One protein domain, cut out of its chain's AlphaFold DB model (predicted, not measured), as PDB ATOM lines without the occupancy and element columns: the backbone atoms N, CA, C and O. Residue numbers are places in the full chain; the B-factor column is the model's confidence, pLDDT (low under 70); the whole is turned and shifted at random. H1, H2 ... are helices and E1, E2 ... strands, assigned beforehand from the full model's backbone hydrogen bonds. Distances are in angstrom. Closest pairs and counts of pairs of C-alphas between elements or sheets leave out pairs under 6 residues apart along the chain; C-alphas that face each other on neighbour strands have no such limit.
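AT A GLANCE: This is residues 45 to 240 of the 261 residues of an uncharacterized protein of Marinobacterium georgiense DSM 11526 (UniProt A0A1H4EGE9). A strongly twisted sheet of five antiparallel strands has the long helix H1 laid over one face, reaching all five strands. A second long helix, H5, packs beside the last part of strand E4, with the shorter H2 next to it and the small H3 next to H2. The tiny helix H4 lies at one end of the long axis, and the beginning of H5 lies at the other. The printed part has 196 residues with five named helices and five named strands in the order H1 E1 H2 H3 E2 E3 H4 E4 H5 E5, the sheet runs E1 E2 E3 E4 E5, and the class is mixed, helices and strands. The whole is compact, with a radius of gyration of the C-alphas of 18.5 A, and elongated, spanning 59 by 37 by 34 A.

IN THESE COORDINATES: The sheet holds E1, residues 78 to 84, 19.6 A; E2, 130 to 136, 20.0 A; E3, 149 to 159, 27.8 A; E4, 183 to 193, 32.3 A; and E5, 233 to 238, 15.6 A, ending at C-alpha 238 (-27.837, 37.366, -58.124). H1, residues 47 to 72, is 37.2 A long and begins at C-alpha 47 (-29.737, 47.956, -53.596). H5, residues 206 to 227, is 30.8 A long. H2 is residues 91 to 100, H3 residues 105 to 109 and H4 residues 173 to 177.

HOW THE PARTS SIT: E1 and E5 are the edge strands. N 81 and O 133 of E1 and E2 are 2.9 A apart, within hydrogen-bond range. E2 and E3 form a hairpin, with N 134 and O 151 at 3.0 A. E3 bends by 52 degrees at residue 155; N 152 of E3 and O 190 of its antiparallel neighbour E4 are 2.8 A apart, within hydrogen-bond range. N 187 of E4 and O 234 of E5 are 2.8 A apart. Residues 81 to 82 of E1 also pair, antiparallel, with residues 112 to 113. H1 and the sheet make two layers, a helix on one face of a sheet; the closest C-alphas of H1 and E1, Phe 66 and Ser 78, are 7.1 A apart. H5 is on the sheet at a height of 4.9 A, beside the strands and over none; its closest C-alphas to E4 are Ser 220 and Val 192, 5.3 A apart. H2 touches H5, closest C-alphas Ile 92 and Lys 221 at 6.5 A, at a shallow tilt of 11 degrees, opposite ways. H2 touches H3, closest C-alphas Ser 98 and Asn 108 at 5.8 A. H3 only grazes the sheet. H4 is not on it. H1 and H5 are apart. Every O i to N i+4 pair is within hydrogen-bond range in H3, H4 and H5, against 21 of 22 in H1 and 5 of 6 in H2.

THE WHOLE: The C-alphas farthest apart, Ile 173 and Ile 207, are 59.5 A apart. The printed part has no cut. The long links are H3 to E2, E2 to E3, E3 to H4 and E4 to H5. Mean pLDDT of the printed part is 77.4; 43 residues are under 70, among them 116 to 128, 137 to 147 and 161 to 168.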
ATOM      1  N   LEU A  45     -34.400  47.591 -59.549       92.06
ATOM      2  CA  LEU A  45     -34.505  47.534 -58.091       92.06
ATOM      3  C   LEU A  45     -33.354  48.329 -57.479       92.06
ATOM      4  O   LEU A  45     -32.236  48.283 -57.993       92.06
ATOM      5  N   ASN A  46     -33.613  49.058 -56.396       90.62
ATOM      6  CA  ASN A  46     -32.519  49.650 -55.629       90.62
ATOM      7  C   ASN A  46     -31.767  48.566 -54.829       90.62
ATOM      8  O   ASN A  46     -32.212  47.422 -54.733       90.62
ATOM      9  N   ASP A  47     -30.617  48.924 -54.261       88.38
ATOM     10  CA  ASP A  47     -29.737  47.956 -53.596       88.38
ATOM     11  C   ASP A  47     -30.370  47.309 -52.359       88.38
ATOM     12  O   ASP A  47     -30.145  46.122 -52.118       88.38
ATOM     13  N   ASP A  48     -31.194  48.050 -51.617       87.19
ATOM     14  CA  ASP A  48     -31.890  47.537 -50.436       87.19
ATOM     15  C   ASP A  48     -33.003  46.560 -50.833       87.19
ATOM     16  O   ASP A  48     -33.093  45.468 -50.273       87.19
ATOM     17  N   GLU A  49     -33.796  46.901 -51.855       90.06
ATOM     18  CA  GLU A  49     -34.815  46.016 -52.432       90.06
ATOM     19  C   GLU A  49     -34.180  44.734 -52.968       90.06
ATOM     20  O   GLU A  49     -34.666  43.630 -52.728       90.06
ATOM     21  N   LEU A  50     -33.069  44.863 -53.692       89.94
ATOM     22  CA  LEU A  50     -32.371  43.717 -54.254       89.94
ATOM     23  C   LEU A  50     -31.777  42.828 -53.156       89.94
ATOM     24  O   LEU A  50     -31.872  41.604 -53.245       89.94
ATOM     25  N   LYS A  51     -31.207  43.432 -52.107       87.94
ATOM     26  CA  LYS A  51     -30.702  42.716 -50.929       87.94
ATOM     27  C   LYS A  51     -31.824  41.976 -50.205       87.94
ATOM     28  O   LYS A  51     -31.633  40.825 -49.820       87.94
ATOM     29  N   GLU A  52     -32.986  42.598 -50.041       86.38
ATOM     30  CA  GLU A  52     -34.159  41.966 -49.432       86.38
ATOM     31  C   GLU A  52     -34.610  40.743 -50.242       86.38
ATOM     32  O   GLU A  52     -34.751  39.648 -49.692       86.38
ATOM     33  N   ARG A  53     -34.755  40.891 -51.566       87.50
ATOM     34  CA  ARG A  53     -35.101  39.774 -52.463       87.50
ATOM     35  C   ARG A  53     -34.068  38.652 -52.397       87.50
ATOM     36  O   ARG A  53     -34.447  37.486 -52.305       87.50
ATOM     37  N   PHE A  54     -32.783  39.005 -52.392       87.69
ATOM     38  CA  PHE A  54     -31.690  38.051 -52.260       87.69
ATOM     39  C   PHE A  54     -31.789  37.245 -50.958       87.69
ATOM     40  O   PHE A  54     -31.752  36.020 -51.002       87.69
ATOM     41  N   ILE A  55     -31.980  37.906 -49.813       85.06
ATOM     42  CA  ILE A  55     -32.113  37.244 -48.506       85.06
ATOM     43  C   ILE A  55     -33.315  36.293 -48.487       85.06
ATOM     44  O   ILE A  55     -33.196  35.151 -48.040       85.06
ATOM     45  N   ILE A  56     -34.467  36.725 -49.007       83.88
ATOM     46  CA  ILE A  56     -35.666  35.878 -49.096       83.88
ATOM     47  C   ILE A  56     -35.376  34.629 -49.935       83.88
ATOM     48  O   ILE A  56     -35.718  33.512 -49.537       83.88
ATOM     49  N   ASN A  57     -34.729  34.798 -51.086       84.25
ATOM     50  CA  ASN A  57     -34.395  33.685 -51.967       84.25
ATOM     51  C   ASN A  57     -33.303  32.779 -51.384       84.25
ATOM     52  O   ASN A  57     -33.369  31.568 -51.587       84.25
ATOM     53  N   LEU A  58     -32.376  33.312 -50.586       84.06
ATOM     54  CA  LEU A  58     -31.372  32.538 -49.851       84.06
ATOM     55  C   LEU A  58     -32.032  31.621 -48.818       84.06
ATOM     56  O   LEU A  58     -31.725  30.431 -48.756       84.06
ATOM     57  N   ILE A  59     -33.003  32.139 -48.062       81.44
ATOM     58  CA  ILE A  59     -33.787  31.344 -47.106       81.44
ATOM     59  C   ILE A  59     -34.579  30.255 -47.841       81.44
ATOM     60  O   ILE A  59     -34.520  29.084 -47.465       81.44
ATOM     61  N   ARG A  60     -35.290  30.609 -48.921       81.19
ATOM     62  CA  ARG A  60     -36.060  29.645 -49.733       81.19
ATOM     63  C   ARG A  60     -35.182  28.544 -50.307       81.19
ATOM     64  O   ARG A  60     -35.573  27.378 -50.295       81.19
ATOM     65  N   MET A  61     -34.010  28.911 -50.813       80.50
ATOM     66  CA  MET A  61     -33.030  27.976 -51.349       80.50
ATOM     67  C   MET A  61     -32.562  27.004 -50.263       80.50
ATOM     68  O   MET A  61     -32.606  25.798 -50.485       80.50
ATOM     69  N   ASN A  62     -32.200  27.504 -49.079       78.25
ATOM     70  CA  ASN A  62     -31.808  26.672 -47.942       78.25
ATOM     71  C   ASN A  62     -32.922  25.697 -47.520       78.25
ATOM     72  O   ASN A  62     -32.660  24.506 -47.360       78.25
ATOM     73  N   ILE A  63     -34.175  26.159 -47.433       77.94
ATOM     74  CA  ILE A  63     -35.333  25.296 -47.130       77.94
ATOM     75  C   ILE A  63     -35.511  24.218 -48.199       77.94
ATOM     76  O   ILE A  63     -35.686  23.046 -47.878       77.94
ATOM     77  N   LYS A  64     -35.445  24.589 -49.482       78.31
ATOM     78  CA  LYS A  64     -35.574  23.630 -50.585       78.31
ATOM     79  C   LYS A  64     -34.468  22.577 -50.542       78.31
ATOM     80  O   LYS A  64     -34.756  21.394 -50.690       78.31
ATOM     81  N   ASN A  65     -33.225  22.998 -50.324       74.56
ATOM     82  CA  ASN A  65     -32.081  22.096 -50.233       74.56
ATOM     83  C   ASN A  65     -32.219  21.143 -49.046       74.56
ATOM     84  O   ASN A  65     -31.942  19.956 -49.190       74.56
ATOM     85  N   PHE A  66     -32.726  21.633 -47.913       73.81
ATOM     86  CA  PHE A  66     -33.066  20.786 -46.777       73.81
ATOM     87  C   PHE A  66     -34.125  19.735 -47.136       73.81
ATOM     88  O   PHE A  66     -33.898  18.551 -46.906       73.81
ATOM     89  N   ILE A  67     -35.243  20.143 -47.746       75.69
ATOM     90  CA  ILE A  67     -36.321  19.220 -48.142       75.69
ATOM     91  C   ILE A  67     -35.789  18.132 -49.084       75.69
ATOM     92  O   ILE A  67     -36.152  16.965 -48.949       75.69
ATOM     93  N   GLU A  68     -34.929  18.480 -50.047       75.69
ATOM     94  CA  GLU A  68     -34.309  17.482 -50.927       75.69
ATOM     95  C   GLU A  68     -33.332  16.566 -50.177       75.69
ATOM     96  O   GLU A  68     -33.311  15.362 -50.426       75.69
ATOM     97  N   TRP A  69     -32.559  17.102 -49.231       71.31
ATOM     98  CA  TRP A  69     -31.643  16.311 -48.412       71.31
ATOM     99  C   TRP A  69     -32.382  15.319 -47.503       71.31
ATOM    100  O   TRP A  69     -31.996  14.155 -47.428       71.31
ATOM    101  N   GLU A  70     -33.486  15.734 -46.878       71.38
ATOM    102  CA  GLU A  70     -34.315  14.885 -46.012       71.38
ATOM    103  C   GLU A  70     -34.964  13.719 -46.777       71.38
ATOM    104  O   GLU A  70     -35.106  12.626 -46.229       71.38
ATOM    105  N   LYS A  71     -35.285  13.893 -48.069       75.75
ATOM    106  CA  LYS A  71     -35.744  12.775 -48.918       75.75
ATOM    107  C   LYS A  71     -34.690  11.679 -49.067       75.75
ATOM    108  O   LYS A  71     -35.050  10.514 -49.225       75.75
ATOM    109  N   VAL A  72     -33.408  12.046 -49.071       72.50
ATOM    110  CA  VAL A  72     -32.284  11.109 -49.225       72.50
ATOM    111  C   VAL A  72     -31.861  10.532 -47.873       72.50
ATOM    112  O   VAL A  72     -31.554   9.344 -47.785       72.50
ATOM    113  N   TYR A  73     -31.884  11.354 -46.821       70.25
ATOM    114  CA  TYR A  73     -31.446  11.018 -45.465       70.25
ATOM    115  C   TYR A  73     -32.565  11.284 -44.443       70.25
ATOM    116  O   TYR A  73     -32.480  12.226 -43.646       70.25
ATOM    117  N   PRO A  74     -33.634  10.467 -44.444       67.19
ATOM    118  CA  PRO A  74     -34.773  10.680 -43.562       67.19
ATOM    119  C   PRO A  74     -34.378  10.520 -42.090       67.19
ATOM    120  O   PRO A  74     -33.604   9.634 -41.731       67.19
ATOM    121  N   GLY A  75     -34.946  11.358 -41.221       61.41
ATOM    122  CA  GLY A  75     -34.792  11.248 -39.763       61.41
ATOM    123  C   GLY A  75     -33.607  12.005 -39.155       61.41
ATOM    124  O   GLY A  75     -33.539  12.121 -37.934       61.41
ATOM    125  N   HIS A  76     -32.729  12.599 -39.965       61.28
ATOM    126  CA  HIS A  76     -31.595  13.392 -39.477       61.28
ATOM    127  C   HIS A  76     -31.931  14.858 -39.126       61.28
ATOM    128  O   HIS A  76     -31.009  15.634 -38.892       61.28
ATOM    129  N   GLY A  77     -33.226  15.215 -39.136       66.56
ATOM    130  CA  GLY A  77     -33.837  16.527 -38.870       66.56
ATOM    131  C   GLY A  77     -32.880  17.717 -38.832       66.56
ATOM    132  O   GLY A  77     -32.152  17.870 -37.866       66.56
ATOM    133  N   SER A  78     -32.897  18.603 -39.822       72.62
ATOM    134  CA  SER A  78     -32.143  19.863 -39.763       72.62
ATOM    135  C   SER A  78     -33.075  21.012 -39.397       72.62
ATOM    136  O   SER A  78     -34.289  20.941 -39.580       72.62
ATOM    137  N   ILE A  79     -32.509  22.035 -38.769       77.62
ATOM    138  CA  ILE A  79     -33.184  23.263 -38.391       77.62
ATOM    139  C   ILE A  79     -32.584  24.383 -39.225       77.62
ATOM    140  O   ILE A  79     -31.366  24.543 -39.313       77.62
ATOM    141  N   ILE A  80     -33.475  25.189 -39.793       81.31
ATOM    142  CA  ILE A  80     -33.152  26.489 -40.362       81.31
ATOM    143  C   ILE A  80     -33.780  27.522 -39.437       81.31
ATOM    144  O   ILE A  80     -34.957  27.425 -39.085       81.31
ATOM    145  N   GLY A  81     -32.991  28.499 -39.020       85.62
ATOM    146  CA  GLY A  81     -33.440  29.568 -38.150       85.62
ATOM    147  C   GLY A  81     -32.761  30.879 -38.488       85.62
ATOM    148  O   GLY A  81     -31.896  30.965 -39.356       85.62
ATOM    149  N   ILE A  82     -33.158  31.918 -37.783       87.50
ATOM    150  CA  ILE A  82     -32.627  33.267 -37.938       87.50
ATOM    151  C   ILE A  82     -32.287  33.861 -36.583       87.50
ATOM    152  O   ILE A  82     -32.878  33.515 -35.564       87.50
ATOM    153  N   ILE A  83     -31.359  34.803 -36.590       88.44
ATOM    154  CA  ILE A  83     -31.032  35.618 -35.427       88.44
ATOM    155  C   ILE A  83     -31.322  37.070 -35.822       88.44
ATOM    156  O   ILE A  83     -30.590  37.631 -36.648       88.44
ATOM    157  N   PRO A  84     -32.407  37.677 -35.307       81.88
ATOM    158  CA  PRO A  84     -32.837  39.001 -35.735       81.88
ATOM    159  C   PRO A  84     -31.971  40.095 -35.105       81.88
ATOM    160  O   PRO A  84     -31.592  40.012 -33.939       81.88
ATOM    161  N   GLY A  85     -31.681  41.148 -35.867       76.56
ATOM    162  CA  GLY A  85     -30.977  42.337 -35.384       76.56
ATOM    163  C   GLY A  85     -29.449  42.230 -35.351       76.56
ATOM    164  O   GLY A  85     -28.801  43.208 -34.983       76.56
ATOM    165  N   TYR A  86     -28.866  41.099 -35.770       69.88
ATOM    166  CA  TYR A  86     -27.417  40.872 -35.753       69.88
ATOM    167  C   TYR A  86     -26.864  40.583 -37.151       69.88
ATOM    168  O   TYR A  86     -27.265  39.623 -37.807       69.88
ATOM    169  N   ASP A  87     -25.909  41.403 -37.584       70.38
ATOM    170  CA  ASP A  87     -25.050  41.187 -38.754       70.38
ATOM    171  C   ASP A  87     -23.618  40.776 -38.375       70.38
ATOM    172  O   ASP A  87     -22.928  40.187 -39.205       70.38
ATOM    173  N   ASP A  88     -23.192  41.022 -37.131       74.00
ATOM    174  CA  ASP A  88     -21.896  40.594 -36.598       74.00
ATOM    175  C   ASP A  88     -22.059  40.077 -35.162       74.00
ATOM    176  O   ASP A  88     -22.215  40.838 -34.206       74.00
ATOM    177  N   ILE A  89     -22.101  38.753 -35.021       80.44
ATOM    178  CA  ILE A  89     -22.202  38.082 -33.725       80.44
ATOM    179  C   ILE A  89     -20.792  37.977 -33.137       80.44
ATOM    180  O   ILE A  89     -19.885  37.453 -33.790       80.44
ATOM    181  N   ASP A  90     -20.607  38.404 -31.885       86.81
ATOM    182  CA  ASP A  90     -19.403  38.064 -31.121       86.81
ATOM    183  C   ASP A  90     -19.479  36.594 -30.698       86.81
ATOM    184  O   ASP A  90     -19.898  36.233 -29.594       86.81
ATOM    185  N   PHE A  91     -19.122  35.716 -31.634       87.44
ATOM    186  CA  PHE A  91     -19.183  34.276 -31.426       87.44
ATOM    187  C   PHE A  91     -18.304  33.828 -30.254       87.44
ATOM    188  O   PHE A  91     -18.658  32.871 -29.573       87.44
ATOM    189  N   ILE A  92     -17.188  34.513 -29.981       88.88
ATOM    190  CA  ILE A  92     -16.303  34.161 -28.865       88.88
ATOM    191  C   ILE A  92     -17.003  34.437 -27.535       88.88
ATOM    192  O   ILE A  92     -17.031  33.559 -26.668       88.88
ATOM    193  N   ASP A  93     -17.604  35.615 -27.376       90.00
ATOM    194  CA  ASP A  93     -18.377  35.954 -26.179       90.00
ATOM    195  C   ASP A  93     -19.568  35.006 -25.982       90.00
ATOM    196  O   ASP A  93     -19.737  34.437 -24.896       90.00
ATOM    197  N   VAL A  94     -20.349  34.759 -27.040       89.94
ATOM    198  CA  VAL A  94     -21.508  33.855 -26.980       89.94
ATOM    199  C   VAL A  94     -21.079  32.446 -26.582       89.94
ATOM    200  O   VAL A  94     -21.676  31.865 -25.675       89.94
ATOM    201  N   ILE A  95     -20.020  31.893 -27.176       90.44
ATOM    202  CA  ILE A  95     -19.535  30.539 -26.863       90.44
ATOM    203  C   ILE A  95     -19.014  30.445 -25.426       90.44
ATOM    204  O   ILE A  95     -19.333  29.488 -24.717       90.44
ATOM    205  N   ASN A  96     -18.277  31.456 -24.952       91.50
ATOM    206  CA  ASN A  96     -17.787  31.510 -23.570       91.50
ATOM    207  C   ASN A  96     -18.931  31.498 -22.548       91.50
ATOM    208  O   ASN A  96     -18.852  30.809 -21.525       91.50
ATOM    209  N   LYS A  97     -20.010  32.237 -22.827       91.50
ATOM    210  CA  LYS A  97     -21.218  32.248 -21.992       91.50
ATOM    211  C   LYS A  97     -21.969  30.918 -22.076       91.50
ATOM    212  O   LYS A  97     -22.347  30.364 -21.044       91.50
ATOM    213  N   SER A  98     -22.124  30.386 -23.285       90.19
ATOM    214  CA  SER A  98     -22.877  29.157 -23.579       90.19
ATOM    215  C   SER A  98     -22.296  27.921 -22.900       90.19
ATOM    216  O   SER A  98     -23.037  27.065 -22.408       90.19
ATOM    217  N   PHE A  99     -20.965  27.835 -22.816       86.81
ATOM    218  CA  PHE A  99     -20.284  26.699 -22.194       86.81
ATOM    219  C   PHE A  99     -20.732  26.477 -20.736       86.81
ATOM    220  O   PHE A  99     -20.860  25.331 -20.297       86.81
ATOM    221  N   ASN A 100     -21.071  27.557 -20.022       81.25
ATOM    222  CA  ASN A 100     -21.284  27.552 -18.572       81.25
ATOM    223  C   ASN A 100     -22.748  27.715 -18.114       81.25
ATOM    224  O   ASN A 100     -23.008  27.620 -16.917       81.25
ATOM    225  N   ASN A 101     -23.709  27.991 -19.003       86.06
ATOM    226  CA  ASN A 101     -25.007  28.558 -18.592       86.06
ATOM    227  C   ASN A 101     -26.227  27.614 -18.645       86.06
ATOM    228  O   ASN A 101     -27.342  28.053 -18.366       86.06
ATOM    229  N   GLY A 102     -26.057  26.335 -18.990       83.62
ATOM    230  CA  GLY A 102     -27.153  25.353 -18.959       83.62
ATOM    231  C   GLY A 102     -28.256  25.540 -20.021       83.62
ATOM    232  O   GLY A 102     -29.213  24.766 -20.037       83.62
ATOM    233  N   MET A 103     -28.151  26.529 -20.916       89.69
ATOM    234  CA  MET A 103     -29.167  26.828 -21.935       89.69
ATOM    235  C   MET A 103     -29.056  25.932 -23.179       89.69
ATOM    236  O   MET A 103     -28.015  25.332 -23.434       89.69
ATOM    237  N   SER A 104     -30.137  25.826 -23.958       87.31
ATOM    238  CA  SER A 104     -30.077  25.136 -25.252       87.31
ATOM    239  C   SER A 104     -29.315  25.965 -26.285       87.31
ATOM    240  O   SER A 104     -29.183  27.183 -26.129       87.31
ATOM    241  N   PHE A 105     -28.869  25.315 -27.358       87.81
ATOM    242  CA  PHE A 105     -28.192  25.983 -28.470       87.81
ATOM    243  C   PHE A 105     -29.000  27.169 -29.025       87.81
ATOM    244  O   PHE A 105     -28.481  28.274 -29.161       87.81
ATOM    245  N   GLU A 106     -30.301  26.982 -29.245       89.12
ATOM    246  CA  GLU A 106     -31.199  28.012 -29.776       89.12
ATOM    247  C   GLU A 106     -31.309  29.210 -28.836       89.12
ATOM    248  O   GLU A 106     -31.274  30.354 -29.278       89.12
ATOM    249  N   LYS A 107     -31.380  28.965 -27.523       90.88
ATOM    250  CA  LYS A 107     -31.437  30.039 -26.523       90.88
ATOM    251  C   LYS A 107     -30.120  30.797 -26.411       90.88
ATOM    252  O   LYS A 107     -30.143  32.009 -26.236       90.88
ATOM    253  N   ASN A 108     -28.997  30.097 -26.520       90.62
ATOM    254  CA  ASN A 108     -27.669  30.699 -26.442       90.62
ATOM    255  C   ASN A 108     -27.390  31.673 -27.589       90.62
ATOM    256  O   ASN A 108     -26.779  32.716 -27.371       90.62
ATOM    257  N   PHE A 109     -27.884  31.356 -28.783       90.19
ATOM    258  CA  PHE A 109     -27.710  32.175 -29.983       90.19
ATOM    259  C   PHE A 109     -28.928  33.049 -30.320       90.19
ATOM    260  O   PHE A 109     -28.879  33.791 -31.295       90.19
ATOM    261  N   ASN A 110     -30.003  32.986 -29.525       90.38
ATOM    262  CA  ASN A 110     -31.279  33.655 -29.798       90.38
ATOM    263  C   ASN A 110     -31.843  33.319 -31.195       90.38
ATOM    264  O   ASN A 110     -32.197  34.207 -31.971       90.38
ATOM    265  N   ILE A 111     -31.870  32.026 -31.523       88.50
ATOM    266  CA  ILE A 111     -32.328  31.510 -32.816       88.50
ATOM    267  C   ILE A 111     -33.852  31.400 -32.813       88.50
ATOM    268  O   ILE A 111     -34.433  30.684 -31.994       88.50
ATOM    269  N   GLU A 112     -34.493  32.052 -33.777       88.12
ATOM    270  CA  GLU A 112     -35.900  31.852 -34.108       88.12
ATOM    271  C   GLU A 112     -36.003  30.843 -35.259       88.12
ATOM    272  O   GLU A 112     -35.472  31.055 -36.350       88.12
ATOM    273  N   ASN A 113     -36.663  29.711 -35.016       84.00
ATOM    274  CA  ASN A 113     -36.784  28.649 -36.014       84.00
ATOM    275  C   ASN A 113     -37.755  29.050 -37.132       84.00
ATOM    276  O   ASN A 113     -38.860  29.528 -36.871       84.00
ATOM    277  N   ILE A 114     -37.377  28.778 -38.379       79.62
ATOM    278  CA  ILE A 114     -38.251  28.945 -39.538       79.62
ATOM    279  C   ILE A 114     -39.058  27.657 -39.728       79.62
ATOM    280  O   ILE A 114     -38.495  26.572 -39.868       79.62
ATOM    281  N   SER A 115     -40.389  27.775 -39.742       72.00
ATOM    282  CA  SER A 115     -41.263  26.635 -40.037       72.00
ATOM    283  C   SER A 115     -41.119  26.201 -41.495       72.00
ATOM    284  O   SER A 115     -41.205  27.022 -42.408       72.00
ATOM    285  N   MET A 116     -40.931  24.898 -41.705       66.81
ATOM    286  CA  MET A 116     -40.690  24.297 -43.020       66.81
ATOM    287  C   MET A 116     -41.979  23.868 -43.741       66.81
ATOM    288  O   MET A 116     -41.941  23.559 -44.929       66.81
ATOM    289  N   GLU A 117     -43.123  23.859 -43.046       58.84
ATOM    290  CA  GLU A 117     -44.401  23.355 -43.578       58.84
ATOM    291  C   GLU A 117     -45.096  24.338 -44.534       58.84
ATOM    292  O   GLU A 117     -45.898  23.928 -45.375       58.84
ATOM    293  N   ASN A 118     -44.753  25.628 -44.471       52.62
ATOM    294  CA  ASN A 118     -45.315  26.651 -45.347       52.62
ATOM    295  C   ASN A 118     -44.286  27.066 -46.402       52.62
ATOM    296  O   ASN A 118     -43.476  27.966 -46.202       52.62
ATOM    297  N   SER A 119     -44.363  26.430 -47.572       47.53
ATOM    298  CA  SER A 119     -43.617  26.811 -48.784       47.53
ATOM    299  C   SER A 119     -43.904  28.247 -49.253       47.53
ATOM    300  O   SER A 119     -43.125  28.826 -50.012       47.53
ATOM    301  N   TYR A 120     -44.989  28.843 -48.754       49.22
ATOM    302  CA  TYR A 120     -45.263  30.270 -48.811       49.22
ATOM    303  C   TYR A 120     -44.768  30.909 -47.519       49.22
ATOM    304  O   TYR A 120     -45.479  30.999 -46.522       49.22
ATOM    305  N   LEU A 121     -43.507  31.330 -47.537       54.66
ATOM    306  CA  LEU A 121     -42.993  32.252 -46.539       54.66
ATOM    307  C   LEU A 121     -43.751  33.584 -46.705       54.66
ATOM    308  O   LEU A 121     -43.276  34.467 -47.416       54.66
ATOM    309  N   ASP A 122     -44.892  33.750 -46.029       49.62
ATOM    310  CA  ASP A 122     -45.475  35.062 -45.687       49.62
ATOM    311  C   ASP A 122     -44.594  35.750 -44.618       49.62
ATOM    312  O   ASP A 122     -45.056  36.282 -43.609       49.62
ATOM    313  N   PHE A 123     -43.274  35.673 -44.802       53.75
ATOM    314  CA  PHE A 123     -42.285  36.246 -43.908       53.75
ATOM    315  C   PHE A 123     -42.136  37.720 -44.247       53.75
ATOM    316  O   PHE A 123     -41.442  38.099 -45.188       53.75
ATOM    317  N   VAL A 124     -42.775  38.560 -43.443       51.56
ATOM    318  CA  VAL A 124     -42.429  39.975 -43.356       51.56
ATOM    319  C   VAL A 124     -41.229  40.057 -42.422       51.56
ATOM    320  O   VAL A 124     -41.414  40.033 -41.209       51.56
ATOM    321  N   TYR A 125     -40.003  40.112 -42.951       57.12
ATOM    322  CA  TYR A 125     -38.859  40.518 -42.129       57.12
ATOM    323  C   TYR A 125     -38.816  42.040 -42.056       57.12
ATOM    324  O   TYR A 125     -38.565  42.684 -43.070       57.12
ATOM    325  N   PRO A 126     -39.009  42.645 -40.874       47.69
ATOM    326  CA  PRO A 126     -38.999  44.092 -40.738       47.69
ATOM    327  C   PRO A 126     -37.584  44.667 -40.543       47.69
ATOM    328  O   PRO A 126     -37.461  45.838 -40.190       47.69
ATOM    329  N   GLN A 127     -36.506  43.879 -40.697       59.03
ATOM    330  CA  GLN A 127     -35.155  44.310 -40.311       59.03
ATOM    331  C   GLN A 127     -34.061  43.831 -41.279       59.03
ATOM    332  O   GLN A 127     -33.834  42.639 -41.449       59.03
ATOM    333  N   PHE A 128     -33.310  44.786 -41.840       62.84
ATOM    334  CA  PHE A 128     -32.174  44.579 -42.759       62.84
ATOM    335  C   PHE A 128     -30.939  43.897 -42.133       62.84
ATOM    336  O   PHE A 128     -29.931  43.691 -42.816       62.84
ATOM    337  N   LYS A 129     -30.995  43.577 -40.835       77.00
ATOM    338  CA  LYS A 129     -29.935  42.913 -40.073       77.00
ATOM    339  C   LYS A 129     -30.450  41.579 -39.560       77.00
ATOM    340  O   LYS A 129     -31.253  41.543 -38.631       77.00
ATOM    341  N   LEU A 130     -29.979  40.503 -40.170       83.44
ATOM    342  CA  LEU A 130     -30.226  39.148 -39.706       83.44
ATOM    343  C   LEU A 130     -29.018  38.269 -40.000       83.44
ATOM    344  O   LEU A 130     -28.249  38.541 -40.925       83.44
ATOM    345  N   THR A 131     -28.905  37.198 -39.226       87.56
ATOM    346  CA  THR A 131     -28.009  36.080 -39.506       87.56
ATOM    347  C   THR A 131     -28.861  34.844 -39.745       87.56
ATOM    348  O   THR A 131     -29.667  34.480 -38.888       87.56
ATOM    349  N   LEU A 132     -28.709  34.217 -40.910       87.12
ATOM    350  CA  LEU A 132     -29.335  32.936 -41.220       87.12
ATOM    351  C   LEU A 132     -28.470  31.830 -40.618       87.12
ATOM    352  O   LEU A 132     -27.253  31.834 -40.781       87.12
ATOM    353  N   VAL A 133     -29.088  30.903 -39.897       86.00
ATOM    354  CA  VAL A 133     -28.399  29.770 -39.285       86.00
ATOM    355  C   VAL A 133     -29.025  28.468 -39.754       86.00
ATOM    356  O   VAL A 133     -30.247  28.326 -39.780       86.00
ATOM    357  N   HIS A 134     -28.189  27.501 -40.112       83.12
ATOM    358  CA  HIS A 134     -28.636  26.155 -40.443       83.12
ATOM    359  C   HIS A 134     -27.775  25.112 -39.738       83.12
ATOM    360  O   HIS A 134     -26.552  25.255 -39.643       83.12
ATOM    361  N   TYR A 135     -28.412  24.073 -39.204       79.44
ATOM    362  CA  TYR A 135     -27.721  23.032 -38.448       79.44
ATOM    363  C   TYR A 135     -28.544  21.746 -38.347       79.44
ATOM    364  O   TYR A 135     -29.769  21.773 -38.371       79.44
ATOM    365  N   GLY A 136     -27.874  20.601 -38.220       74.12
ATOM    366  CA  GLY A 136     -28.542  19.316 -38.009       74.12
ATOM    367  C   GLY A 136     -28.912  19.085 -36.544       74.12
ATOM    368  O   GLY A 136     -28.184  19.477 -35.636       74.12
ATOM    369  N   THR A 137     -30.029  18.405 -36.301       65.50
ATOM    370  CA  THR A 137     -30.418  17.914 -34.977       65.50
ATOM    371  C   THR A 137     -30.044  16.449 -34.846       65.50
ATOM    372  O   THR A 137     -30.279  15.623 -35.726       65.50
ATOM    373  N   ARG A 138     -29.429  16.118 -33.716       60.78
ATOM    374  CA  ARG A 138     -28.998  14.762 -33.400       60.78
ATOM    375  C   ARG A 138     -30.141  14.040 -32.689       60.78
ATOM    376  O   ARG A 138     -30.261  14.130 -31.470       60.78
ATOM    377  N   ASN A 139     -31.016  13.377 -33.443       53.47
ATOM    378  CA  ASN A 139     -32.139  12.626 -32.862       53.47
ATOM    379  C   ASN A 139     -31.843  11.140 -32.615       53.47
ATOM    380  O   ASN A 139     -32.697  10.423 -32.095       53.47
ATOM    381  N   ASP A 140     -30.634  10.667 -32.896       45.03
ATOM    382  CA  ASP A 140     -30.282   9.258 -32.815       45.03
ATOM    383  C   ASP A 140     -28.999   9.002 -32.013       45.03
ATOM    384  O   ASP A 140     -27.949   9.616 -32.201       45.03
ATOM    385  N   ARG A 141     -29.093   8.025 -31.104       40.34
ATOM    386  CA  ARG A 141     -28.007   7.516 -30.248       40.34
ATOM    387  C   ARG A 141     -26.861   6.843 -31.030       40.34
ATOM    388  O   ARG A 141     -25.916   6.377 -30.402       40.34
ATOM    389  N   GLU A 142     -26.937   6.771 -32.361       41.12
ATOM    390  CA  GLU A 142     -26.045   5.954 -33.200       41.12
ATOM    391  C   GLU A 142     -25.271   6.727 -34.282       41.12
ATOM    392  O   GLU A 142     -24.293   6.196 -34.817       41.12
ATOM    393  N   SER A 143     -25.591   7.992 -34.575       39.25
ATOM    394  CA  SER A 143     -24.829   8.757 -35.568       39.25
ATOM    395  C   SER A 143     -23.544   9.338 -34.945       39.25
ATOM    396  O   SER A 143     -23.512  10.381 -34.284       39.25
ATOM    397  N   SER A 144     -22.440   8.603 -35.117       36.81
ATOM    398  CA  SER A 144     -21.074   9.023 -34.743       36.81
ATOM    399  C   SER A 144     -20.375   9.875 -35.812       36.81
ATOM    400  O   SER A 144     -19.228  10.266 -35.622       36.81
ATOM    401  N   TYR A 145     -21.032  10.181 -36.932       34.84
ATOM    402  CA  TYR A 145     -20.430  10.919 -38.042       34.84
ATOM    403  C   TYR A 145     -21.479  11.840 -38.677       34.84
ATOM    404  O   TYR A 145     -22.435  11.343 -39.263       34.84
ATOM    405  N   GLY A 146     -21.329  13.167 -38.559       40.84
ATOM    406  CA  GLY A 146     -22.092  14.095 -39.405       40.84
ATOM    407  C   GLY A 146     -22.309  15.517 -38.886       40.84
ATOM    408  O   GLY A 146     -21.725  16.447 -39.424       40.84
ATOM    409  N   ASN A 147     -23.184  15.722 -37.897       52.59
ATOM    410  CA  ASN A 147     -24.030  16.929 -37.913       52.59
ATOM    411  C   ASN A 147     -24.089  17.744 -36.606       52.59
ATOM    412  O   ASN A 147     -25.126  18.325 -36.306       52.59
ATOM    413  N   SER A 148     -23.007  17.843 -35.827       70.00
ATOM    414  CA  SER A 148     -22.961  18.761 -34.671       70.00
ATOM    415  C   SER A 148     -22.395  20.137 -35.014       70.00
ATOM    416  O   SER A 148     -21.745  20.774 -34.193       70.00
ATOM    417  N   THR A 149     -22.639  20.605 -36.235       78.56
ATOM    418  CA  THR A 149     -22.098  21.860 -36.750       78.56
ATOM    419  C   THR A 149     -23.229  22.744 -37.247       78.56
ATOM    420  O   THR A 149     -24.101  22.299 -37.992       78.56
ATOM    421  N   ALA A 150     -23.190  24.000 -36.827       83.56
ATOM    422  CA  ALA A 150     -24.061  25.063 -37.270       83.56
ATOM    423  C   ALA A 150     -23.290  26.047 -38.142       83.56
ATOM    424  O   ALA A 150     -22.144  26.400 -37.853       83.56
ATOM    425  N   TYR A 151     -23.950  26.502 -39.194       84.56
ATOM    426  CA  TYR A 151     -23.415  27.431 -40.172       84.56
ATOM    427  C   TYR A 151     -24.225  28.714 -40.110       84.56
ATOM    428  O   TYR A 151     -25.453  28.675 -40.125       84.56
ATOM    429  N   PHE A 152     -23.527  29.837 -40.021       86.12
ATOM    430  CA  PHE A 152     -24.091  31.164 -39.840       86.12
ATOM    431  C   PHE A 152     -23.720  32.023 -41.042       86.12
ATOM    432  O   PHE A 152     -22.548  32.336 -41.249       86.12
ATOM    433  N   GLU A 153     -24.725  32.412 -41.811       86.81
ATOM    434  CA  GLU A 153     -24.639  33.317 -42.948       86.81
ATOM    435  C   GLU A 153     -25.044  34.715 -42.480       86.81
ATOM    436  O   GLU A 153     -26.201  34.987 -42.156       86.81
ATOM    437  N   SER A 154     -24.057  35.599 -42.390       86.69
ATOM    438  CA  SER A 154     -24.179  36.929 -41.792       86.69
ATOM    439  C   SER A 154     -23.533  37.984 -42.684       86.69
ATOM    440  O   SER A 154     -22.952  37.666 -43.727       86.69
ATOM    441  N   ASP A 155     -23.637  39.250 -42.278       85.00
ATOM    442  CA  ASP A 155     -22.935  40.366 -42.911       85.00
ATOM    443  C   ASP A 155     -23.060  40.393 -44.449       85.00
ATOM    444  O   ASP A 155     -22.075  40.480 -45.192       85.00
ATOM    445  N   ILE A 156     -24.299  40.261 -44.929       85.38
ATOM    446  CA  ILE A 156     -24.625  40.226 -46.354       85.38
ATOM    447  C   ILE A 156     -24.441  41.623 -46.951       85.38
ATOM    448  O   ILE A 156     -25.136  42.577 -46.573       85.38
ATOM    449  N   ARG A 157     -23.524  41.741 -47.912       86.50
ATOM    450  CA  ARG A 157     -23.155  43.011 -48.555       86.50
ATOM    451  C   ARG A 157     -23.151  42.869 -50.063       86.50
ATOM    452  O   ARG A 157     -22.667  41.865 -50.574       86.50
ATOM    453  N   LYS A 158     -23.638  43.888 -50.769       87.44
ATOM    454  CA  LYS A 158     -23.448  43.977 -52.216       87.44
ATOM    455  C   LYS A 158     -21.954  44.140 -52.509       87.44
ATOM    456  O   LYS A 158     -21.258  44.851 -51.785       87.44
ATOM    457  N   VAL A 159     -21.474  43.446 -53.530       85.12
ATOM    458  CA  VAL A 159     -20.103  43.531 -54.031       85.12
ATOM    459  C   VAL A 159     -20.145  44.226 -55.372       85.12
ATOM    460  O   VAL A 159     -20.991  43.914 -56.214       85.12
ATOM    461  N   ASP A 160     -19.219  45.153 -55.573       79.25
ATOM    462  CA  ASP A 160     -19.083  45.790 -56.865       79.25
ATOM    463  C   ASP A 160     -18.582  44.792 -57.908       79.25
ATOM    464  O   ASP A 160     -17.616  44.058 -57.687       79.25
ATOM    465  N   SER A 161     -19.211  44.802 -59.082       69.00
ATOM    466  CA  SER A 161     -18.887  43.885 -60.176       69.00
ATOM    467  C   SER A 161     -17.429  43.972 -60.635       69.00
ATOM    468  O   SER A 161     -16.896  42.980 -61.105       69.00
ATOM    469  N   PHE A 162     -16.750  45.110 -60.451       61.69
ATOM    470  CA  PHE A 162     -15.331  45.258 -60.805       61.69
ATOM    471  C   PHE A 162     -14.375  44.491 -59.880       61.69
ATOM    472  O   PHE A 162     -13.216  44.287 -60.232       61.69
ATOM    473  N   LEU A 163     -14.828  44.112 -58.679       62.44
ATOM    474  CA  LEU A 163     -14.059  43.283 -57.744       62.44
ATOM    475  C   LEU A 163     -14.193  41.791 -58.063       62.44
ATOM    476  O   LEU A 163     -13.471  40.970 -57.497       62.44
ATOM    477  N   ILE A 164     -15.120  41.444 -58.954       66.06
ATOM    478  CA  ILE A 164     -15.289  40.101 -59.476       66.06
ATOM    479  C   ILE A 164     -14.318  39.937 -60.640       66.06
ATOM    480  O   ILE A 164     -14.420  40.615 -61.657       66.06
ATOM    481  N   ASP A 165     -13.361  39.034 -60.470       59.91
ATOM    482  CA  ASP A 165     -12.443  38.628 -61.526       59.91
ATOM    483  C   ASP A 165     -13.250  38.079 -62.720       59.91
ATOM    484  O   ASP A 165     -13.925  37.052 -62.591       59.91
ATOM    485  N   GLU A 166     -13.230  38.782 -63.860       54.06
ATOM    486  CA  GLU A 166     -14.002  38.427 -65.063       54.06
ATOM    487  C   GLU A 166     -13.666  37.010 -65.563       54.06
ATOM    488  O   GLU A 166     -14.539  36.322 -66.099       54.06
ATOM    489  N   ASP A 167     -12.447  36.520 -65.303       51.19
ATOM    490  CA  ASP A 167     -12.031  35.152 -65.637       51.19
ATOM    491  C   ASP A 167     -12.731  34.087 -64.767       51.19
ATOM    492  O   ASP A 167     -12.750  32.902 -65.115       51.19
ATOM    493  N   ARG A 168     -13.332  34.480 -63.634       61.16
ATOM    494  CA  ARG A 168     -14.018  33.575 -62.694       61.16
ATOM    495  C   ARG A 168     -15.524  33.510 -62.901       61.16
ATOM    496  O   ARG A 168     -16.133  32.529 -62.472       61.16
ATOM    497  N   PHE A 169     -16.132  34.501 -63.555       70.56
ATOM    498  CA  PHE A 169     -17.570  34.499 -63.806       70.56
ATOM    499  C   PHE A 169     -17.944  35.155 -65.140       70.56
ATOM    500  O   PHE A 169     -18.010  36.374 -65.269       70.56
ATOM    501  N   SER A 170     -18.290  34.315 -66.119       76.88
ATOM    502  CA  SER A 170     -18.839  34.738 -67.408       76.88
ATOM    503  C   SER A 170     -20.219  34.102 -67.613       76.88
ATOM    504  O   SER A 170     -20.293  32.925 -67.988       76.88
ATOM    505  N   PRO A 171     -21.325  34.843 -67.412       80.19
ATOM    506  CA  PRO A 171     -22.660  34.284 -67.547       80.19
ATOM    507  C   PRO A 171     -22.942  33.884 -69.000       80.19
ATOM    508  O   PRO A 171     -22.721  34.638 -69.953       80.19
ATOM    509  N   THR A 172     -23.498  32.692 -69.176       86.56
ATOM    510  CA  THR A 172     -24.039  32.222 -70.453       86.56
ATOM    511  C   THR A 172     -25.140  33.156 -70.963       86.56
ATOM    512  O   THR A 172     -25.782  33.877 -70.198       86.56
ATOM    513  N   ILE A 173     -25.440  33.093 -72.264       85.62
ATOM    514  CA  ILE A 173     -26.546  33.862 -72.865       85.62
ATOM    515  C   ILE A 173     -27.866  33.613 -72.122       85.62
ATOM    516  O   ILE A 173     -28.627  34.548 -71.894       85.62
ATOM    517  N   PHE A 174     -28.125  32.372 -71.704       86.38
ATOM    518  CA  PHE A 174     -29.333  32.036 -70.953       86.38
ATOM    519  C   PHE A 174     -29.346  32.674 -69.557       86.38
ATOM    520  O   PHE A 174     -30.364  33.218 -69.144       86.38
ATOM    521  N   GLN A 175     -28.219  32.677 -68.844       87.38
ATOM    522  CA  GLN A 175     -28.103  33.368 -67.554       87.38
ATOM    523  C   GLN A 175     -28.292  34.885 -67.718       87.38
ATOM    524  O   GLN A 175     -29.064  35.492 -66.981       87.38
ATOM    525  N   ARG A 176     -27.707  35.492 -68.754       88.12
ATOM    526  CA  ARG A 176     -27.928  36.915 -69.065       88.12
ATOM    527  C   ARG A 176     -29.385  37.229 -69.394       88.12
ATOM    528  O   ARG A 176     -29.912  38.237 -68.941       88.12
ATOM    529  N   LEU A 177     -30.076  36.354 -70.128       87.56
ATOM    530  CA  LEU A 177     -31.517  36.484 -70.401       87.56
ATOM    531  C   LEU A 177     -32.386  36.383 -69.140       87.56
ATOM    532  O   LEU A 177     -33.480  36.938 -69.118       87.56
ATOM    533  N   ASN A 178     -31.886  35.740 -68.087       87.62
ATOM    534  CA  ASN A 178     -32.538  35.681 -66.780       87.62
ATOM    535  C   ASN A 178     -32.057  36.782 -65.816       87.62
ATOM    536  O   ASN A 178     -32.394  36.750 -64.637       87.62
ATOM    537  N   GLY A 179     -31.286  37.760 -66.302       88.94
ATOM    538  CA  GLY A 179     -30.873  38.924 -65.521       88.94
ATOM    539  C   GLY A 179     -29.621  38.725 -64.667       88.94
ATOM    540  O   GLY A 179     -29.390  39.534 -63.778       88.94
ATOM    541  N   TYR A 180     -28.828  37.674 -64.891       88.31
ATOM    542  CA  TYR A 180     -27.546  37.473 -64.204       88.31
ATOM    543  C   TYR A 180     -26.396  38.185 -64.929       88.31
ATOM    544  O   TYR A 180     -26.396  38.271 -66.158       88.31
ATOM    545  N   GLY A 181     -25.387  38.633 -64.174       82.25
ATOM    546  CA  GLY A 181     -24.174  39.258 -64.725       82.25
ATOM    547  C   GLY A 181     -23.698  40.504 -63.988       82.25
ATOM    548  O   GLY A 181     -22.518  40.821 -64.045       82.25
ATOM    549  N   ASN A 182     -24.601  41.180 -63.276       83.50
ATOM    550  CA  ASN A 182     -24.344  42.528 -62.763       83.50
ATOM    551  C   ASN A 182     -24.436  42.658 -61.242       83.50
ATOM    552  O   ASN A 182     -24.017  43.678 -60.701       83.50
ATOM    553  N   ASN A 183     -25.012  41.671 -60.553       87.81
ATOM    554  CA  ASN A 183     -25.281  41.764 -59.126       87.81
ATOM    555  C   ASN A 183     -24.634  40.606 -58.382       87.81
ATOM    556  O   ASN A 183     -24.858  39.435 -58.699       87.81
ATOM    557  N   PHE A 184     -23.860  40.964 -57.364       86.50
ATOM    558  CA  PHE A 184     -23.111  40.030 -56.546       86.50
ATOM    559  C   PHE A 184     -23.269  40.414 -55.083       86.50
ATOM    560  O   PHE A 184     -23.224  41.595 -54.734       86.50
ATOM    561  N   PHE A 185     -23.453  39.420 -54.227       86.88
ATOM    562  CA  PHE A 185     -23.518  39.608 -52.785       86.88
ATOM    563  C   PHE A 185     -22.469  38.749 -52.108       86.88
ATOM    564  O   PHE A 185     -22.331  37.574 -52.413       86.88
ATOM    565  N   SER A 186     -21.736  39.329 -51.168       85.19
ATOM    566  CA  SER A 186     -20.804  38.606 -50.325       85.19
ATOM    567  C   SER A 186     -21.448  38.307 -48.981       85.19
ATOM    568  O   SER A 186     -21.986  39.209 -48.334       85.19
ATOM    569  N   ILE A 187     -21.333  37.061 -48.546       84.31
ATOM    570  CA  ILE A 187     -21.922  36.510 -47.329       84.31
ATOM    571  C   ILE A 187     -20.781  36.056 -46.425       84.31
ATOM    572  O   ILE A 187     -19.909  35.308 -46.867       84.31
ATOM    573  N   LYS A 188     -20.763  36.488 -45.164       84.31
ATOM    574  CA  LYS A 188     -19.822  35.971 -44.164       84.31
ATOM    575  C   LYS A 188     -20.347  34.638 -43.643       84.31
ATOM    576  O   LYS A 188     -21.395  34.618 -42.998       84.31
ATOM    577  N   LEU A 189     -19.608  33.555 -43.883       81.31
ATOM    578  CA  LEU A 189     -19.913  32.235 -43.340       81.31
ATOM    579  C   LEU A 189     -19.089  31.982 -42.071       81.31
ATOM    580  O   LEU A 189     -17.858  31.985 -42.102       81.31
ATOM    581  N   THR A 190     -19.766  31.722 -40.955       83.44
ATOM    582  CA  THR A 190     -19.138  31.271 -39.702       83.44
ATOM    583  C   THR A 190     -19.635  29.880 -39.342       83.44
ATOM    584  O   THR A 190     -20.808  29.576 -39.518       83.44
ATOM    585  N   VAL A 191     -18.745  29.030 -38.835       83.38
ATOM    586  CA  VAL A 191     -19.053  27.637 -38.493       83.38
ATOM    587  C   VAL A 191     -18.810  27.434 -37.001       83.38
ATOM    588  O   VAL A 191     -17.763  27.835 -36.490       83.38
ATOM    589  N   VAL A 192     -19.773  26.839 -36.298       86.12
ATOM    590  CA  VAL A 192     -19.735  26.614 -34.842       86.12
ATOM    591  C   VAL A 192     -20.169  25.188 -34.538       86.12
ATOM    592  O   VAL A 192     -21.166  24.728 -35.089       86.12
ATOM    593  N   HIS A 193     -19.485  24.490 -33.633       84.94
ATOM    594  CA  HIS A 193     -19.962  23.182 -33.190       84.94
ATOM    595  C   HIS A 193     -21.094  23.339 -32.171       84.94
ATOM    596  O   HIS A 193     -20.884  23.893 -31.102       84.94
ATOM    597  N   ILE A 194     -22.276  22.800 -32.454       85.06
ATOM    598  CA  ILE A 194     -23.451  22.823 -31.569       85.06
ATOM    599  C   ILE A 194     -23.099  22.284 -30.179       85.06
ATOM    600  O   ILE A 194     -23.491  22.867 -29.169       85.06
ATOM    601  N   ASP A 195     -22.305  21.210 -30.120       84.81
ATOM    602  CA  ASP A 195     -21.938  20.529 -28.876       84.81
ATOM    603  C   ASP A 195     -21.216  21.445 -27.873       84.81
ATOM    604  O   ASP A 195     -21.306  21.193 -26.676       84.81
ATOM    605  N   CYS A 196     -20.539  22.526 -28.303       86.00
ATOM    606  CA  CYS A 196     -19.918  23.483 -27.367       86.00
ATOM    607  C   CYS A 196     -20.940  24.195 -26.484       86.00
ATOM    608  O   CYS A 196     -20.628  24.669 -25.387       86.00
ATOM    609  N   CYS A 197     -22.141  24.335 -27.027       87.75
ATOM    610  CA  CYS A 197     -23.045  25.421 -26.717       87.75
ATOM    611  C   CYS A 197     -24.481  24.933 -26.519       87.75
ATOM    612  O   CYS A 197     -25.373  25.732 -26.254       87.75
ATOM    613  N   ASP A 198     -24.702  23.627 -26.605       85.62
ATOM    614  CA  ASP A 198     -25.919  22.970 -26.166       85.62
ATOM    615  C   ASP A 198     -25.709  22.293 -24.808       85.62
ATOM    616  O   ASP A 198     -24.582  21.994 -24.415       85.62
ATOM    617  N   ASN A 199     -26.805  22.031 -24.096       82.69
ATOM    618  CA  ASN A 199     -26.827  21.282 -22.835       82.69
ATOM    619  C   ASN A 199     -27.569  19.939 -22.920       82.69
ATOM    620  O   ASN A 199     -27.718  19.238 -21.915       82.69
ATOM    621  N   LYS A 200     -28.006  19.535 -24.117       79.38
ATOM    622  CA  LYS A 200     -28.552  18.193 -24.349       79.38
ATOM    623  C   LYS A 200     -27.423  17.161 -24.329       79.38
ATOM    624  O   LYS A 200     -26.465  17.246 -25.085       79.38
ATOM    625  N   ARG A 201     -27.562  16.143 -23.473       74.62
ATOM    626  CA  ARG A 201     -26.576  15.054 -23.319       74.62
ATOM    627  C   ARG A 201     -26.699  13.948 -24.373       74.62
ATOM    628  O   ARG A 201     -25.889  13.034 -24.381       74.62
ATOM    629  N   TYR A 202     -27.749  13.961 -25.198       73.38
ATOM    630  CA  TYR A 202     -28.012  12.961 -26.249       73.38
ATOM    631  C   TYR A 202     -27.892  11.485 -25.802       73.38
ATOM    632  O   TYR A 202     -27.550  10.603 -26.583       73.38
ATOM    633  N   GLY A 203     -28.189  11.199 -24.531       73.12
ATOM    634  CA  GLY A 203     -28.087   9.853 -23.956       73.12
ATOM    635  C   GLY A 203     -26.682   9.427 -23.505       73.12
ATOM    636  O   GLY A 203     -26.531   8.287 -23.073       73.12
ATOM    637  N   GLN A 204     -25.682  10.310 -23.569       75.62
ATOM    638  CA  GLN A 204     -24.330  10.077 -23.054       75.62
ATOM    639  C   GLN A 204     -24.264  10.185 -21.524       75.62
ATOM    640  O   GLN A 204     -25.104  10.834 -20.886       75.62
ATOM    641  N   SER A 205     -23.232   9.570 -20.934       85.75
ATOM    642  CA  SER A 205     -22.892   9.792 -19.529       85.75
ATOM    643  C   SER A 205     -22.448  11.243 -19.308       85.75
ATOM    644  O   SER A 205     -22.027  11.930 -20.237       85.75
ATOM    645  N   GLU A 206     -22.535  11.730 -18.071       87.00
ATOM    646  CA  GLU A 206     -22.124  13.100 -17.745       87.00
ATOM    647  C   GLU A 206     -20.645  13.358 -18.037       87.00
ATOM    648  O   GLU A 206     -20.296  14.405 -18.572       87.00
ATOM    649  N   ILE A 207     -19.790  12.385 -17.724       88.31
ATOM    650  CA  ILE A 207     -18.345  12.486 -17.929       88.31
ATOM    651  C   ILE A 207     -18.037  12.567 -19.427       88.31
ATOM    652  O   ILE A 207     -17.335  13.483 -19.857       88.31
ATOM    653  N   ASP A 208     -18.618  11.672 -20.229       85.19
ATOM    654  CA  ASP A 208     -18.398  11.650 -21.682       85.19
ATOM    655  C   ASP A 208     -18.918  12.925 -22.348       85.19
ATOM    656  O   ASP A 208     -18.240  13.522 -23.184       85.19
ATOM    657  N   TYR A 209     -20.099  13.383 -21.924       84.38
ATOM    658  CA  TYR A 209     -20.688  14.621 -22.409       84.38
ATOM    659  C   TYR A 209     -19.805  15.832 -22.087       84.38
ATOM    660  O   TYR A 209     -19.546  16.647 -22.969       84.38
ATOM    661  N   MET A 210     -19.282  15.948 -20.861       87.56
ATOM    662  CA  MET A 210     -18.411  17.068 -20.482       87.56
ATOM    663  C   MET A 210     -17.076  17.053 -21.237       87.56
ATOM    664  O   MET A 210     -16.597  18.113 -21.646       87.56
ATOM    665  N   HIS A 211     -16.499  15.873 -21.487       87.38
ATOM    666  CA  HIS A 211     -15.307  15.748 -22.332       87.38
ATOM    667  C   HIS A 211     -15.579  16.173 -23.780       87.38
ATOM    668  O   HIS A 211     -14.803  16.945 -24.348       87.38
ATOM    669  N   MET A 212     -16.691  15.720 -24.364       85.88
ATOM    670  CA  MET A 212     -17.110  16.116 -25.710       85.88
ATOM    671  C   MET A 212     -17.364  17.625 -25.789       85.88
ATOM    672  O   MET A 212     -16.829  18.284 -26.678       85.88
ATOM    673  N   LYS A 213     -18.106  18.181 -24.824       87.19
ATOM    674  CA  LYS A 213     -18.420  19.611 -24.729       87.19
ATOM    675  C   LYS A 213     -17.155  20.462 -24.661       87.19
ATOM    676  O   LYS A 213     -17.042  21.443 -25.389       87.19
ATOM    677  N   SER A 214     -16.187  20.075 -23.827       90.19
ATOM    678  CA  SER A 214     -14.901  20.779 -23.707       90.19
ATOM    679  C   SER A 214     -14.106  20.738 -25.014       90.19
ATOM    680  O   SER A 214     -13.596  21.765 -25.453       90.19
ATOM    681  N   SER A 215     -14.040  19.576 -25.670       89.31
ATOM    682  CA  SER A 215     -13.360  19.438 -26.964       89.31
ATOM    683  C   SER A 215     -14.036  20.270 -28.060       89.31
ATOM    684  O   SER A 215     -13.362  20.960 -28.824       89.31
ATOM    685  N   ALA A 216     -15.371  20.255 -28.119       87.94
ATOM    686  CA  ALA A 216     -16.150  21.037 -29.076       87.94
ATOM    687  C   ALA A 216     -16.037  22.549 -28.829       87.94
ATOM    688  O   ALA A 216     -15.997  23.327 -29.785       87.94
ATOM    689  N   TYR A 217     -15.952  22.971 -27.564       90.56
ATOM    690  CA  TYR A 217     -15.671  24.354 -27.183       90.56
ATOM    691  C   TYR A 217     -14.306  24.808 -27.714       90.56
ATOM    692  O   TYR A 217     -14.240  25.807 -28.432       90.56
ATOM    693  N   ASP A 218     -13.243  24.041 -27.457       89.94
ATOM    694  CA  ASP A 218     -11.892  24.378 -27.926       89.94
ATOM    695  C   ASP A 218     -11.801  24.405 -29.457       89.94
ATOM    696  O   ASP A 218     -11.155  25.286 -30.030       89.94
ATOM    697  N   GLN A 219     -12.461  23.458 -30.134       87.19
ATOM    698  CA  GLN A 219     -12.526  23.410 -31.596       87.19
ATOM    699  C   GLN A 219     -13.280  24.608 -32.170       87.19
ATOM    700  O   GLN A 219     -12.766  25.260 -33.076       87.19
ATOM    701  N   SER A 220     -14.448  24.943 -31.614       87.50
ATOM    702  CA  SER A 220     -15.233  26.097 -32.067       87.50
ATOM    703  C   SER A 220     -14.453  27.388 -31.877       87.50
ATOM    704  O   SER A 220     -14.322  28.171 -32.813       87.50
ATOM    705  N   LYS A 221     -13.857  27.581 -30.696       88.62
ATOM    706  CA  LYS A 221     -13.054  28.764 -30.388       88.62
ATOM    707  C   LYS A 221     -11.871  28.913 -31.345       88.62
ATOM    708  O   LYS A 221     -11.733  29.960 -31.967       88.62
ATOM    709  N   LYS A 222     -11.076  27.851 -31.539       86.19
ATOM    710  CA  LYS A 222      -9.964  27.851 -32.508       86.19
ATOM    711  C   LYS A 222     -10.437  28.110 -33.931       86.19
ATOM    712  O   LYS A 222      -9.771  28.834 -34.664       86.19
ATOM    713  N   TRP A 223     -11.548  27.500 -34.347       80.88
ATOM    714  CA  TRP A 223     -12.096  27.714 -35.682       80.88
ATOM    715  C   TRP A 223     -12.461  29.181 -35.880       80.88
ATOM    716  O   TRP A 223     -12.068  29.780 -36.874       80.88
ATOM    717  N   ILE A 224     -13.153  29.775 -34.916       82.31
ATOM    718  CA  ILE A 224     -13.583  31.167 -34.969       82.31
ATOM    719  C   ILE A 224     -12.378  32.107 -34.955       82.31
ATOM    720  O   ILE A 224     -12.262  32.936 -35.847       82.31
ATOM    721  N   GLU A 225     -11.431  31.945 -34.031       81.88
ATOM    722  CA  GLU A 225     -10.224  32.784 -33.960       81.88
ATOM    723  C   GLU A 225      -9.400  32.731 -35.262       81.88
ATOM    724  O   GLU A 225      -8.945  33.765 -35.752       81.88
ATOM    725  N   ASN A 226      -9.271  31.547 -35.872       73.69
ATOM    726  CA  ASN A 226      -8.508  31.368 -37.109       73.69
ATOM    727  C   ASN A 226      -9.270  31.791 -38.378       73.69
ATOM    728  O   ASN A 226      -8.633  32.157 -39.362       73.69
ATOM    729  N   ASN A 227     -10.607  31.747 -38.384       64.12
ATOM    730  CA  ASN A 227     -11.423  32.044 -39.571       64.12
ATOM    731  C   ASN A 227     -12.120  33.417 -39.534       64.12
ATOM    732  O   ASN A 227     -12.580  33.878 -40.578       64.12
ATOM    733  N   ILE A 228     -12.160  34.108 -38.386       55.62
ATOM    734  CA  ILE A 228     -12.606  35.513 -38.287       55.62
ATOM    735  C   ILE A 228     -11.662  36.447 -39.064       55.62
ATOM    736  O   ILE A 228     -12.100  37.477 -39.576       55.62
ATOM    737  N   SER A 229     -10.388  36.077 -39.219       43.25
ATOM    738  CA  SER A 229      -9.374  36.894 -39.895       43.25
ATOM    739  C   SER A 229      -9.432  36.798 -41.435       43.25
ATOM    740  O   SER A 229      -8.429  36.481 -42.049       43.25
ATOM    741  N   TYR A 230     -10.563  37.135 -42.074       41.31
ATOM    742  CA  TYR A 230     -10.736  37.383 -43.533       41.31
ATOM    743  C   TYR A 230     -11.168  36.226 -44.479       41.31
ATOM    744  O   TYR A 230     -11.472  36.509 -45.632       41.31
ATOM    745  N   GLY A 231     -11.268  34.954 -44.068       48.31
ATOM    746  CA  GLY A 231     -11.165  33.840 -45.042       48.31
ATOM    747  C   GLY A 231     -12.423  33.208 -45.676       48.31
ATOM    748  O   GLY A 231     -12.320  32.692 -46.787       48.31
ATOM    749  N   ASN A 232     -13.590  33.194 -45.020       65.00
ATOM    750  CA  ASN A 232     -14.739  32.383 -45.479       65.00
ATOM    751  C   ASN A 232     -15.932  33.247 -45.895       65.00
ATOM    752  O   ASN A 232     -17.048  33.087 -45.399       65.00
ATOM    753  N   ARG A 233     -15.688  34.213 -46.782       76.38
ATOM    754  CA  ARG A 233     -16.782  34.902 -47.464       76.38
ATOM    755  C   ARG A 233     -17.137  34.146 -48.737       76.38
ATOM    756  O   ARG A 233     -16.251  33.813 -49.517       76.38
ATOM    757  N   ILE A 234     -18.424  33.903 -48.939       77.12
ATOM    758  CA  ILE A 234     -18.956  33.308 -50.167       77.12
ATOM    759  C   ILE A 234     -19.556  34.433 -50.996       77.12
ATOM    760  O   ILE A 234     -20.198  35.333 -50.452       77.12
ATOM    761  N   THR A 235     -19.333  34.393 -52.303       79.44
ATOM    762  CA  THR A 235     -19.957  35.326 -53.237       79.44
ATOM    763  C   THR A 235     -21.105  34.631 -53.950       79.44
ATOM    764  O   THR A 235     -20.933  33.566 -54.539       79.44
ATOM    765  N   ALA A 236     -22.275  35.255 -53.901       82.25
ATOM    766  CA  ALA A 236     -23.477  34.841 -54.588       82.25
ATOM    767  C   ALA A 236     -23.724  35.718 -55.806       82.25
ATOM    768  O   ALA A 236     -23.818  36.940 -55.691       82.25
ATOM    769  N   THR A 237     -23.886  35.080 -56.962       86.50
ATOM    770  CA  THR A 237     -24.398  35.739 -58.160       86.50
ATOM    771  C   THR A 237     -25.912  35.832 -58.075       86.50
ATOM    772  O   THR A 237     -26.605  34.831 -57.867       86.50
ATOM    773  N   VAL A 238     -26.424  37.041 -58.282       88.81
ATOM    774  CA  VAL A 238     -27.837  37.366 -58.124       88.81
ATOM    775  C   VAL A 238     -28.379  37.958 -59.425       88.81
ATOM    776  O   VAL A 238     -27.694  38.710 -60.125       88.81
ATOM    777  N   SER A 239     -29.603  37.593 -59.796       91.69
ATOM    778  CA  SER A 239     -30.278  38.198 -60.940       91.69
ATOM    779  C   SER A 239     -30.716  39.626 -60.615       91.69
ATOM    780  O   SER A 239     -30.813  40.015 -59.454       91.69
ATOM    781  N   ASN A 240     -31.092  40.402 -61.625       92.56
ATOM    782  CA  ASN A 240     -31.693  41.724 -61.420       92.56
ATOM    783  C   ASN A 240     -32.971  41.710 -60.558       92.56
ATOM    784  O   ASN A 240     -33.378  42.760 -60.071       92.56
TER     785      ASN A 240